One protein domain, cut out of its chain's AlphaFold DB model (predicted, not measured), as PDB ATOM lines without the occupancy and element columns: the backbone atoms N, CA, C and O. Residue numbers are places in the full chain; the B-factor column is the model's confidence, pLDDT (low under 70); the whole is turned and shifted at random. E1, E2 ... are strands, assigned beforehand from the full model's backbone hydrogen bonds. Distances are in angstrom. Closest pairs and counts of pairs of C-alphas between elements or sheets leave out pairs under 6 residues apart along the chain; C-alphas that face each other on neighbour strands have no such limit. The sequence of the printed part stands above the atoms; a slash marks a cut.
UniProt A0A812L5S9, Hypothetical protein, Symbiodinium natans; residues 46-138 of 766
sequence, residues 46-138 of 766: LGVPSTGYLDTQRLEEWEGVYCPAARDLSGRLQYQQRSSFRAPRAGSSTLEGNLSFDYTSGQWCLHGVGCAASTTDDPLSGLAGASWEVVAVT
ATOM      1  N   LEU A  46     -13.200 -39.497  24.397       55.16
ATOM      2  CA  LEU A  46     -12.063 -38.691  23.949       55.16
ATOM      3  C   LEU A  46     -12.000 -38.688  22.419       55.16
ATOM      4  O   LEU A  46     -12.155 -39.733  21.784       55.16
ATOM      5  N   GLY A  47     -11.751 -37.525  21.824       64.38
ATOM      6  CA  GLY A  47     -11.440 -37.386  20.403       64.38
ATOM      7  C   GLY A  47      -9.967 -37.034  20.227       64.38
ATOM      8  O   GLY A  47      -9.430 -36.236  20.987       64.38
ATOM      9  N   VAL A  48      -9.304 -37.608  19.227       57.81
ATOM     10  CA  VAL A  48      -7.945 -37.209  18.820       57.81
ATOM     11  C   VAL A  48      -8.075 -36.472  17.483       57.81
ATOM     12  O   VAL A  48      -8.094 -37.136  16.444       57.81
ATOM     13  N   PRO A  49      -8.310 -35.144  17.471       54.34
ATOM     14  CA  PRO A  49      -8.479 -34.392  16.232       54.34
ATOM     15  C   PRO A  49      -7.136 -34.119  15.544       54.34
ATOM     16  O   PRO A  49      -6.096 -34.008  16.192       54.34
ATOM     17  N   SER A  50      -7.166 -33.950  14.219       47.31
ATOM     18  CA  SER A  50      -5.989 -33.507  13.468       47.31
ATOM     19  C   SER A  50      -5.750 -32.011  13.683       47.31
ATOM     20  O   SER A  50      -6.678 -31.205  13.556       47.31
ATOM     21  N   THR A  51      -4.501 -31.604  13.880       43.38
ATOM     22  CA  THR A  51      -4.110 -30.189  13.934       43.38
ATOM     23  C   THR A  51      -4.072 -29.573  12.520       43.38
ATOM     24  O   THR A  51      -3.016 -29.422  11.910       43.38
ATOM     25  N   GLY A  52      -5.230 -29.212  11.942       49.84
ATOM     26  CA  GLY A  52      -5.311 -28.499  10.651       49.84
ATOM     27  C   GLY A  52      -6.557 -28.785   9.797       49.84
ATOM     28  O   GLY A  52      -7.371 -29.636  10.134       49.84
ATOM     29  N   TYR A  53      -6.725 -28.045   8.688       48.16
ATOM     30  CA  TYR A  53      -7.857 -28.171   7.750       48.16
ATOM     31  C   TYR A  53      -8.048 -29.624   7.260       48.16
ATOM     32  O   TYR A  53      -7.119 -30.215   6.710       48.16
ATOM     33  N   LEU A  54      -9.267 -30.159   7.430       47.75
ATOM     34  CA  LEU A  54      -9.666 -31.546   7.146       47.75
ATOM     35  C   LEU A  54      -9.629 -31.882   5.643       47.75
ATOM     36  O   LEU A  54     -10.637 -31.811   4.941       47.75
ATOM     37  N   ASP A  55      -8.462 -32.291   5.151       65.81
ATOM     38  CA  ASP A  55      -8.343 -33.111   3.946       65.81
ATOM     39  C   ASP A  55      -8.399 -34.584   4.365       65.81
ATOM     40  O   ASP A  55      -7.440 -35.124   4.913       65.81
ATOM     41  N   THR A  56      -9.533 -35.241   4.109       63.47
ATOM     42  CA  THR A  56      -9.763 -36.656   4.465       63.47
ATOM     43  C   THR A  56      -8.703 -37.623   3.918       63.47
ATOM     44  O   THR A  56      -8.570 -38.730   4.437       63.47
ATOM     45  N   GLN A  57      -7.916 -37.231   2.905       71.19
ATOM     46  CA  GLN A  57      -6.815 -38.050   2.386       71.19
ATOM     47  C   GLN A  57      -5.568 -38.048   3.278       71.19
ATOM     48  O   GLN A  57      -4.742 -38.955   3.157       71.19
ATOM     49  N   ARG A  58      -5.426 -37.050   4.157       73.81
ATOM     50  CA  ARG A  58      -4.291 -36.890   5.077       73.81
ATOM     51  C   ARG A  58      -4.534 -37.483   6.459       73.81
ATOM     52  O   ARG A  58      -3.604 -37.487   7.253       73.81
ATOM     53  N   LEU A  59      -5.749 -37.961   6.727       81.06
ATOM     54  CA  LEU A  59      -6.067 -38.582   8.005       81.06
ATOM     55  C   LEU A  59      -5.384 -39.945   8.118       81.06
ATOM     56  O   LEU A  59      -5.404 -40.749   7.176       81.06
ATOM     57  N   GLU A  60      -4.792 -40.214   9.270       85.75
ATOM     58  CA  GLU A  60      -4.165 -41.498   9.571       85.75
ATOM     59  C   GLU A  60      -5.172 -42.468  10.205       85.75
ATOM     60  O   GLU A  60      -6.178 -42.069  10.787       85.75
ATOM     61  N   GLU A  61      -4.935 -43.777  10.084       86.56
ATOM     62  CA  GLU A  61      -5.887 -44.794  10.572       86.56
ATOM     63  C   GLU A  61      -6.080 -44.738  12.102       86.56
ATOM     64  O   GLU A  61      -7.169 -45.033  12.599       86.56
ATOM     65  N   TRP A  62      -5.064 -44.285  12.845       89.06
ATOM     66  CA  TRP A  62      -5.112 -44.110  14.300       89.06
ATOM     67  C   TRP A  62      -5.853 -42.836  14.744       89.06
ATOM     68  O   TRP A  62      -6.169 -42.705  15.927       89.06
ATOM     69  N   GLU A  63      -6.179 -41.902  13.850       88.81
ATOM     70  CA  GLU A  63      -6.960 -40.714  14.211       88.81
ATOM     71  C   GLU A  63      -8.437 -41.089  14.355       88.81
ATOM     72  O   GLU A  63      -9.020 -41.754  13.494       88.81
ATOM     73  N   GLY A  64      -9.063 -40.711  15.469       89.50
ATOM     74  CA  GLY A  64     -10.425 -41.147  15.737       89.50
ATOM     75  C   GLY A  64     -10.921 -40.918  17.156       89.50
ATOM     76  O   GLY A  64     -10.361 -40.143  17.933       89.50
ATOM     77  N   VAL A  65     -12.003 -41.619  17.485       87.44
ATOM     78  CA  VAL A  65     -12.654 -41.566  18.795       87.44
ATOM     79  C   VAL A  65     -12.175 -42.723  19.656       87.44
ATOM     80  O   VAL A  65     -12.279 -43.885  19.255       87.44
ATOM     81  N   TYR A  66     -11.709 -42.399  20.857       90.88
ATOM     82  CA  TYR A  66     -11.165 -43.333  21.832       90.88
ATOM     83  C   TYR A  66     -12.069 -43.399  23.063       90.88
ATOM     84  O   TYR A  66     -12.469 -42.377  23.624       90.88
ATOM     85  N   CYS A  67     -12.367 -44.619  23.508       86.00
ATOM     86  CA  CYS A  67     -13.166 -44.863  24.706       86.00
ATOM     87  C   CYS A  67     -12.356 -45.652  25.741       86.00
ATOM     88  O   CYS A  67     -11.562 -46.512  25.348       86.00
ATOM     89  N   PRO A  68     -12.583 -45.426  27.050       89.31
ATOM     90  CA  PRO A  68     -12.007 -46.264  28.092       89.31
ATOM     91  C   PRO A  68     -12.329 -47.740  27.834       89.31
ATOM     92  O   PRO A  68     -13.484 -48.100  27.592       89.31
ATOM     93  N   ALA A  69     -11.307 -48.586  27.856       87.00
ATOM     94  CA  ALA A  69     -11.431 -50.016  27.589       87.00
ATOM     95  C   ALA A  69     -10.980 -50.868  28.781       87.00
ATOM     96  O   ALA A  69     -11.605 -51.885  29.072       87.00
ATOM     97  N   ALA A  70      -9.932 -50.447  29.493       89.38
ATOM     98  CA  ALA A  70      -9.388 -51.168  30.641       89.38
ATOM     99  C   ALA A  70      -8.719 -50.208  31.640       89.38
ATOM    100  O   ALA A  70      -8.630 -49.007  31.389       89.38
ATOM    101  N   ARG A  71      -8.237 -50.733  32.772       87.50
ATOM    102  CA  ARG A  71      -7.263 -50.054  33.639       87.50
ATOM    103  C   ARG A  71      -5.959 -50.845  33.655       87.50
ATOM    104  O   ARG A  71      -5.996 -52.071  33.619       87.50
ATOM    105  N   ASP A  72      -4.828 -50.152  33.699       86.19
ATOM    106  CA  ASP A  72      -3.517 -50.778  33.867       86.19
ATOM    107  C   ASP A  72      -3.238 -51.159  35.337       86.19
ATOM    108  O   ASP A  72      -4.047 -50.901  36.233       86.19
ATOM    109  N   LEU A  73      -2.072 -51.762  35.598       84.38
ATOM    110  CA  LEU A  73      -1.649 -52.167  36.948       84.38
ATOM    111  C   LEU A  73      -1.491 -50.991  37.928       84.38
ATOM    112  O   LEU A  73      -1.505 -51.205  39.137       84.38
ATOM    113  N   SER A  74      -1.348 -49.758  37.433       82.00
ATOM    114  CA  SER A  74      -1.305 -48.544  38.258       82.00
ATOM    115  C   SER A  74      -2.698 -47.979  38.561       82.00
ATOM    116  O   SER A  74      -2.832 -47.013  39.309       82.00
ATOM    117  N   GLY A  75      -3.745 -48.575  37.983       82.56
ATOM    118  CA  GLY A  75      -5.120 -48.109  38.079       82.56
ATOM    119  C   GLY A  75      -5.472 -47.002  37.084       82.56
ATOM    120  O   GLY A  75      -6.589 -46.486  37.154       82.56
ATOM    121  N   ARG A  76      -4.591 -46.626  36.146       87.00
ATOM    122  CA  ARG A  76      -4.880 -45.619  35.106       87.00
ATOM    123  C   ARG A  76      -5.697 -46.230  33.973       87.00
ATOM    124  O   ARG A  76      -5.582 -47.418  33.700       87.00
ATOM    125  N   LEU A  77      -6.544 -45.430  33.325       90.25
ATOM    126  CA  LEU A  77      -7.387 -45.897  32.219       90.25
ATOM    127  C   LEU A  77      -6.558 -46.142  30.951       90.25
ATOM    128  O   LEU A  77      -5.715 -45.333  30.589       90.25
ATOM    129  N   GLN A  78      -6.839 -47.233  30.252       92.88
ATOM    130  CA  GLN A  78      -6.389 -47.490  28.888       92.88
ATOM    131  C   GLN A  78      -7.546 -47.205  27.937       92.88
ATOM    132  O   GLN A  78      -8.685 -47.604  28.209       92.88
ATOM    133  N   TYR A  79      -7.262 -46.532  26.829       92.81
ATOM    134  CA  TYR A  79      -8.271 -46.104  25.871       92.81
ATOM    135  C   TYR A  79      -8.083 -46.823  24.541       92.81
ATOM    136  O   TYR A  79      -6.998 -46.816  23.968       92.81
ATOM    137  N   GLN A  80      -9.162 -47.398  24.019       92.56
ATOM    138  CA  GLN A  80      -9.169 -48.088  22.734       92.56
ATOM    139  C   GLN A  80      -9.989 -47.302  21.711       92.56
ATOM    140  O   GLN A  80     -11.080 -46.809  22.020       92.56
ATOM    141  N   GLN A  81      -9.479 -47.214  20.487       91.31
ATOM    142  CA  GLN A  81     -10.157 -46.585  19.364       91.31
ATOM    143  C   GLN A  81     -11.447 -47.350  19.032       91.31
ATOM    144  O   GLN A  81     -11.438 -48.559  18.800       91.31
ATOM    145  N   ARG A  82     -12.578 -46.643  19.023       87.56
ATOM    146  CA  ARG A  82     -13.901 -47.178  18.660       87.56
ATOM    147  C   ARG A  82     -14.315 -46.806  17.247       87.56
ATOM    148  O   ARG A  82     -15.031 -47.567  16.609       87.56
ATOM    149  N   SER A  83     -13.864 -45.653  16.764       82.81
ATOM    150  CA  SER A  83     -14.049 -45.242  15.374       82.81
ATOM    151  C   SER A  83     -12.792 -44.549  14.871       82.81
ATOM    152  O   SER A  83     -12.176 -43.791  15.615       82.81
ATOM    153  N   SER A  84     -12.412 -44.833  13.627       84.69
ATOM    154  CA  SER A  84     -11.384 -44.081  12.907       84.69
ATOM    155  C   SER A  84     -12.057 -43.012  12.053       84.69
ATOM    156  O   SER A  84     -13.140 -43.240  11.510       84.69
ATOM    157  N   PHE A  85     -11.424 -41.849  11.921       84.94
ATOM    158  CA  PHE A  85     -11.877 -40.818  10.986       84.94
ATOM    159  C   PHE A  85     -11.545 -41.170   9.530       84.94
ATOM    160  O   PHE A  85     -12.138 -40.606   8.609       84.94
ATOM    161  N   ARG A  86     -10.645 -42.136   9.306       83.38
ATOM    162  CA  ARG A  86     -10.367 -42.710   7.990       83.38
ATOM    163  C   ARG A  86     -11.158 -44.005   7.812       83.38
ATOM    164  O   ARG A  86     -11.180 -44.859   8.693       83.38
ATOM    165  N   ALA A  87     -11.776 -44.190   6.645       75.12
ATOM    166  CA  ALA A  87     -12.385 -45.476   6.314       75.12
ATOM    167  C   ALA A  87     -11.308 -46.586   6.330       75.12
ATOM    168  O   ALA A  87     -10.233 -46.379   5.750       75.12
ATOM    169  N   PRO A  88     -11.566 -47.746   6.962       72.50
ATOM    170  CA  PRO A  88     -10.590 -48.825   7.043       72.50
ATOM    171  C   PRO A  88     -10.188 -49.287   5.638       72.50
ATOM    172  O   PRO A  88     -11.037 -49.467   4.759       72.50
ATOM    173  N   ARG A  89      -8.884 -49.485   5.404       75.19
ATOM    174  CA  ARG A  89      -8.409 -50.097   4.155       75.19
ATOM    175  C   ARG A  89      -8.980 -51.507   4.045       75.19
ATOM    176  O   ARG A  89      -8.965 -52.262   5.016       75.19
ATOM    177  N   ALA A  90      -9.462 -51.873   2.858       69.62
ATOM    178  CA  ALA A  90      -9.991 -53.207   2.594       69.62
ATOM    179  C   ALA A  90      -8.956 -54.281   2.990       69.62
ATOM    180  O   ALA A  90      -7.915 -54.402   2.346       69.62
ATOM    181  N   GLY A  91      -9.235 -55.021   4.070       74.44
ATOM    182  CA  GLY A  91      -8.353 -56.054   4.627       74.44
ATOM    183  C   GLY A  91      -7.752 -55.754   6.007       74.44
ATOM    184  O   GLY A  91      -7.216 -56.673   6.616       74.44
ATOM    185  N   SER A  92      -7.869 -54.527   6.531       70.00
ATOM    186  CA  SER A  92      -7.509 -54.202   7.919       70.00
ATOM    187  C   SER A  92      -8.747 -54.335   8.813       70.00
ATOM    188  O   SER A  92      -9.679 -53.538   8.713       70.00
ATOM    189  N   SER A  93      -8.813 -55.397   9.623       54.25
ATOM    190  CA  SER A  93      -9.974 -55.713  10.475       54.25
ATOM    191  C   SER A  93      -9.810 -55.288  11.938       54.25
ATOM    192  O   SER A  93     -10.687 -55.572  12.752       54.25
ATOM    193  N   THR A  94      -8.706 -54.638  12.296       64.06
ATOM    194  CA  THR A  94      -8.398 -54.248  13.674       64.06
ATOM    195  C   THR A  94      -8.264 -52.733  13.769       64.06
ATOM    196  O   THR A  94      -7.376 -52.130  13.181       64.06
ATOM    197  N   LEU A  95      -9.176 -52.101  14.518       64.56
ATOM    198  CA  LEU A  95      -8.976 -50.747  15.039       64.56
ATOM    199  C   LEU A  95      -7.782 -50.817  16.007       64.56
ATOM    200  O   LEU A  95      -7.923 -51.311  17.126       64.56
ATOM    201  N   GLU A  96      -6.594 -50.432  15.540       69.69
ATOM    202  CA  GLU A  96      -5.322 -50.646  16.256       69.69
ATOM    203  C   GLU A  96      -4.929 -49.507  17.204       69.69
ATOM    204  O   GLU A  96      -3.962 -49.635  17.955       69.69
ATOM    205  N   GLY A  97      -5.689 -48.411  17.236       87.19
ATOM    206  CA  GLY A  97      -5.425 -47.322  18.166       87.19
ATOM    207  C   GLY A  97      -5.626 -47.748  19.624       87.19
ATOM    208  O   GLY A  97      -6.760 -47.904  20.080       87.19
ATOM    209  N   ASN A  98      -4.535 -47.879  20.384       93.38
ATOM    210  CA  ASN A  98      -4.564 -48.044  21.840       93.38
ATOM    211  C   ASN A  98      -3.691 -46.971  22.502       93.38
ATOM    212  O   ASN A  98      -2.488 -46.905  22.242       93.38
ATOM    213  N   LEU A  99      -4.306 -46.133  23.335       93.75
ATOM    214  CA  LEU A  99      -3.642 -45.111  24.134       93.75
ATOM    215  C   LEU A  99      -3.529 -45.611  25.577       93.75
ATOM    216  O   LEU A  99      -4.527 -45.746  26.291       93.75
ATOM    217  N   SER A 100      -2.300 -45.863  26.015       94.56
ATOM    218  CA  SER A 100      -2.001 -46.426  27.334       94.56
ATOM    219  C   SER A 100      -0.778 -45.767  27.962       94.56
ATOM    220  O   SER A 100       0.118 -45.316  27.250       94.56
ATOM    221  N   PHE A 101      -0.718 -45.738  29.290       94.00
ATOM    222  CA  PHE A 101       0.450 -45.249  30.015       94.00
ATOM    223  C   PHE A 101       1.543 -46.329  30.051       94.00
ATOM    224  O   PHE A 101       1.315 -47.431  30.549       94.00
ATOM    225  N   ASP A 102       2.725 -46.034  29.511       91.94
ATOM    226  CA  ASP A 102       3.893 -46.907  29.623       91.94
ATOM    227  C   ASP A 102       4.650 -46.578  30.912       91.94
ATOM    228  O   ASP A 102       5.305 -45.543  31.044       91.94
ATOM    229  N   TYR A 103       4.573 -47.493  31.877       87.19
ATOM    230  CA  TYR A 103       5.204 -47.349  33.187       87.19
ATOM    231  C   TYR A 103       6.737 -47.293  33.123       87.19
ATOM    232  O   TYR A 103       7.362 -46.803  34.062       87.19
ATOM    233  N   THR A 104       7.352 -47.796  32.048       86.88
ATOM    234  CA  THR A 104       8.815 -47.837  31.907       86.88
ATOM    235  C   THR A 104       9.361 -46.474  31.495       86.88
ATOM    236  O   THR A 104      10.384 -46.034  32.015       86.88
ATOM    237  N   SER A 105       8.673 -45.798  30.573       89.12
ATOM    238  CA  SER A 105       9.020 -44.450  30.108       89.12
ATOM    239  C   SER A 105       8.348 -43.339  30.921       89.12
ATOM    240  O   SER A 105       8.782 -42.189  30.861       89.12
ATOM    241  N   GLY A 106       7.316 -43.669  31.704       89.94
ATOM    242  CA  GLY A 106       6.519 -42.706  32.458       89.94
ATOM    243  C   GLY A 106       5.681 -41.796  31.558       89.94
ATOM    244  O   GLY A 106       5.367 -40.682  31.961       89.94
ATOM    245  N   GLN A 107       5.361 -42.229  30.337       92.62
ATOM    246  CA  GLN A 107       4.684 -41.424  29.322       92.62
ATOM    247  C   GLN A 107       3.416 -42.114  28.822       92.62
ATOM    248  O   GLN A 107       3.302 -43.339  28.807       92.62
ATOM    249  N   TRP A 108       2.452 -41.322  28.364       92.88
ATOM    250  CA  TRP A 108       1.311 -41.841  27.617       92.88
ATOM    251  C   TRP A 108       1.716 -42.137  26.181       92.88
ATOM    252  O   TRP A 108       2.207 -41.253  25.484       92.88
ATOM    253  N   CYS A 109       1.479 -43.358  25.724       93.88
ATOM    254  CA  CYS A 109       1.876 -43.815  24.403       93.88
ATOM    255  C   CYS A 109       0.660 -44.239  23.593       93.88
ATOM    256  O   CYS A 109      -0.165 -45.030  24.055       93.88
ATOM    257  N   LEU A 110       0.586 -43.732  22.363       93.56
ATOM    258  CA  LEU A 110      -0.333 -44.229  21.354       93.56
ATOM    259  C   LEU A 110       0.385 -45.322  20.554       93.56
ATOM    260  O   LEU A 110       1.431 -45.069  19.943       93.56
ATOM    261  N   HIS A 111      -0.140 -46.547  20.609       91.44
ATOM    262  CA  HIS A 111       0.502 -47.725  20.027       91.44
ATOM    263  C   HIS A 111       0.822 -47.512  18.540       91.44
ATOM    264  O   HIS A 111      -0.038 -47.113  17.762       91.44
ATOM    265  N   GLY A 112       2.081 -47.741  18.155       87.19
ATOM    266  CA  GLY A 112       2.557 -47.581  16.775       87.19
ATOM    267  C   GLY A 112       2.846 -46.142  16.316       87.19
ATOM    268  O   GLY A 112       3.449 -45.978  15.259       87.19
ATOM    269  N   VAL A 113       2.487 -45.113  17.093       91.00
ATOM    270  CA  VAL A 113       2.654 -43.695  16.705       91.00
ATOM    271  C   VAL A 113       3.739 -43.000  17.527       91.00
ATOM    272  O   VAL A 113       4.576 -42.289  16.976       91.00
ATOM    273  N   GLY A 114       3.758 -43.221  18.844       92.31
ATOM    274  CA  GLY A 114       4.742 -42.633  19.757       92.31
ATOM    275  C   GLY A 114       4.131 -42.115  21.059       92.31
ATOM    276  O   GLY A 114       2.915 -42.165  21.256       92.31
ATOM    277  N   CYS A 115       4.987 -41.616  21.952       93.69
ATOM    278  CA  CYS A 115       4.605 -41.188  23.298       93.69
ATOM    279  C   CYS A 115       4.558 -39.661  23.455       93.69
ATOM    280  O   CYS A 115       5.272 -38.922  22.773       93.69
ATOM    281  N   ALA A 116       3.696 -39.195  24.355       90.75
ATOM    282  CA  ALA A 116       3.563 -37.800  24.735       90.75
ATOM    283  C   ALA A 116       4.722 -37.346  25.627       90.75
ATOM    284  O   ALA A 116       5.236 -38.107  26.445       90.75
ATOM    285  N   ALA A 117       5.133 -36.085  25.477       78.38
ATOM    286  CA  ALA A 117       6.287 -35.543  26.196       78.38
ATOM    287  C   ALA A 117       6.008 -35.276  27.691       78.38
ATOM    288  O   ALA A 117       6.956 -35.234  28.475       78.38
ATOM    289  N   SER A 118       4.737 -35.109  28.088       71.19
ATOM    290  CA  SER A 118       4.326 -34.883  29.485       71.19
ATOM    291  C   SER A 118       4.000 -36.200  30.201       71.19
ATOM    292  O   SER A 118       3.336 -37.074  29.644       71.19
ATOM    293  N   THR A 119       4.480 -36.343  31.440       64.31
ATOM    294  CA  THR A 119       4.547 -37.612  32.191       64.31
ATOM    295  C   THR A 119       3.510 -37.751  33.313       64.31
ATOM    296  O   THR A 119       3.393 -38.822  33.910       64.31
ATOM    297  N   THR A 120       2.737 -36.706  33.628       63.12
ATOM    298  CA  THR A 120       1.821 -36.718  34.792       63.12
ATOM    299  C   THR A 120       0.372 -36.369  34.490       63.12
ATOM    300  O   THR A 120      -0.492 -36.668  35.316       63.12
ATOM    301  N   ASP A 121       0.096 -35.791  33.326       71.94
ATOM    302  CA  ASP A 121      -1.219 -35.242  33.017       71.94
ATOM    303  C   ASP A 121      -2.200 -36.344  32.583       71.94
ATOM    304  O   ASP A 121      -1.840 -37.316  31.906       71.94
ATOM    305  N   ASP A 122      -3.450 -36.230  33.031       79.50
ATOM    306  CA  ASP A 122      -4.538 -37.103  32.588       79.50
ATOM    307  C   ASP A 122      -4.824 -36.816  31.100       79.50
ATOM    308  O   ASP A 122      -4.841 -35.640  30.724       79.50
ATOM    309  N   PRO A 123      -5.075 -37.817  30.234       83.31
ATOM    310  CA  PRO A 123      -5.418 -37.580  28.829       83.31
ATOM    311  C   PRO A 123      -6.543 -36.552  28.621       83.31
ATOM    312  O   PRO A 123      -6.535 -35.830  27.626       83.31
ATOM    313  N   LEU A 124      -7.466 -36.418  29.580       78.94
ATOM    314  CA  LEU A 124      -8.561 -35.443  29.567       78.94
ATOM    315  C   LEU A 124      -8.112 -33.986  29.773       78.94
ATOM    316  O   LEU A 124      -8.878 -33.072  29.481       78.94
ATOM    317  N   SER A 125      -6.891 -33.754  30.256       80.31
ATOM    318  CA  SER A 125      -6.343 -32.414  30.512       80.31
ATOM    319  C   SER A 125      -5.602 -31.788  29.320       80.31
ATOM    320  O   SER A 125      -5.014 -30.719  29.469       80.31
ATOM    321  N   GLY A 126      -5.685 -32.398  28.130       78.88
ATOM    322  CA  GLY A 126      -5.098 -31.868  26.891       78.88
ATOM    323  C   GLY A 126      -3.701 -32.419  26.612       78.88
ATOM    324  O   GLY A 126      -2.719 -31.681  26.559       78.88
ATOM    325  N   LEU A 127      -3.608 -33.742  26.458       86.56
ATOM    326  CA  LEU A 127      -2.354 -34.458  26.230       86.56
ATOM    327  C   LEU A 127      -1.922 -34.384  24.758       86.56
ATOM    328  O   LEU A 127      -2.692 -34.763  23.883       86.56
ATOM    329  N   ALA A 128      -0.676 -33.992  24.479       85.62
ATOM    330  CA  ALA A 128      -0.136 -33.958  23.119       85.62
ATOM    331  C   ALA A 128       1.196 -34.717  22.984       85.62
ATOM    332  O   ALA A 128       2.131 -34.542  23.772       85.62
ATOM    333  N   GLY A 129       1.274 -35.571  21.965       85.44
ATOM    334  CA  GLY A 129       2.497 -36.169  21.446       85.44
ATOM    335  C   GLY A 129       3.119 -35.354  20.319       85.44
ATOM    336  O   GLY A 129       2.623 -34.304  19.925       85.44
ATOM    337  N   ALA A 130       4.235 -35.849  19.781       84.06
ATOM    338  CA  ALA A 130       4.953 -35.157  18.709       84.06
ATOM    339  C   ALA A 130       4.109 -34.973  17.430       84.06
ATOM    340  O   ALA A 130       4.355 -34.044  16.664       84.06
ATOM    341  N   SER A 131       3.135 -35.858  17.198       83.81
ATOM    342  CA  SER A 131       2.307 -35.892  15.986       83.81
ATOM    343  C   SER A 131       0.809 -36.057  16.254       83.81
ATOM    344  O   SER A 131       0.061 -36.281  15.310       83.81
ATOM    345  N   TRP A 132       0.362 -35.990  17.510       88.06
ATOM    346  CA  TRP A 132      -1.036 -36.217  17.889       88.06
ATOM    347  C   TRP A 132      -1.416 -35.409  19.129       88.06
ATOM    348  O   TRP A 132      -0.561 -35.136  19.967       88.06
ATOM    349  N   GLU A 133      -2.692 -35.059  19.278       88.62
ATOM    350  CA  GLU A 133      -3.228 -34.407  20.478       88.62
ATOM    351  C   GLU A 133      -4.571 -35.014  20.887       88.62
ATOM    352  O   GLU A 133      -5.368 -35.421  20.046       88.62
ATOM    353  N   VAL A 134      -4.822 -35.094  22.189       88.06
ATOM    354  CA  VAL A 134      -6.070 -35.588  22.771       88.06
ATOM    355  C   VAL A 134      -6.915 -34.396  23.174       88.06
ATOM    356  O   VAL A 134      -6.491 -33.546  23.957       88.06
ATOM    357  N   VAL A 135      -8.146 -34.377  22.677       84.44
ATOM    358  CA  VAL A 135      -9.150 -33.371  23.000       84.44
ATOM    359  C   VAL A 135     -10.333 -34.059  23.671       84.44
ATOM    360  O   VAL A 135     -10.955 -34.978  23.129       84.44
ATOM    361  N   ALA A 136     -10.650 -33.617  24.887       79.06
ATOM    362  CA  ALA A 136     -11.831 -34.087  25.592       79.06
ATOM    363  C   ALA A 136     -13.093 -33.605  24.863       79.06
ATOM    364  O   ALA A 136     -13.256 -32.410  24.620       79.06
ATOM    365  N   VAL A 137     -13.988 -34.530  24.515       67.06
ATOM    366  CA  VAL A 137     -15.263 -34.194  23.874       67.06
ATOM    367  C   VAL A 137     -16.323 -34.118  24.969       67.06
ATOM    368  O   VAL A 137     -16.943 -35.115  25.334       67.06
ATOM    369  N   THR A 138     -16.492 -32.929  25.543       48.41
ATOM    370  CA  THR A 138     -17.592 -32.616  26.461       48.41
ATOM    371  C   THR A 138     -18.668 -31.903  25.659       48.41
ATOM    372  O   THR A 138     -18.425 -30.786  25.235       48.41
TER     373      THR A 138
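What this domain is: This is residues 46 to 138 of the 766 residues of the protein "Hypothetical protein" of Symbiodinium natans (UniProt A0A812L5S9). With little regular structure, the domain is one strongly twisted six-stranded sheet curled like part of a barrel; residues 111 to 134 run across the open side between edge strands E5 and E6. Loops 49 to 63 and 85 to 97 lie at one end. The 93 printed residues are all strand by class, 31 in E1 to E6, antiparallel, order E5 E4 E3 E2 E1 E6. The whole is compact, radius of gyration of the C-alphas 13.0 A, spanning 36 by 28 by 26 A.

How they stand to each other: E3, residues 77 to 84, and E2, residues 64 to 71, form a hairpin; N 69 and O 78, 2.8 A apart, are within hydrogen-bond range. So are N 99 of E4, residues 98 to 102, and O 79, 2.8 A; N 109 of E5, residues 107 to 110, and O 100, 2.8 A; N 66 and O 46 of E1, residues 46 to 48, 2.9 A; and N 135 of E6, residues 135 to 137, and O 47, 2.8 A. E1 to E5 form a meander, each strand the antiparallel neighbour of the one before.

Where its parts are: E2 measures 20.2 A, E3 19.8 A. E1 begins at C-alpha 46 (-12.063, -38.691, 23.949); E6 ends at C-alpha 137 (-15.263, -34.194, 23.874).

The domain as a whole: The printed part has no cut. Links E1 to E2, E3 to E4 and E5 to E6 are long. Twenty residues are under pLDDT 70, among them 46 to 56.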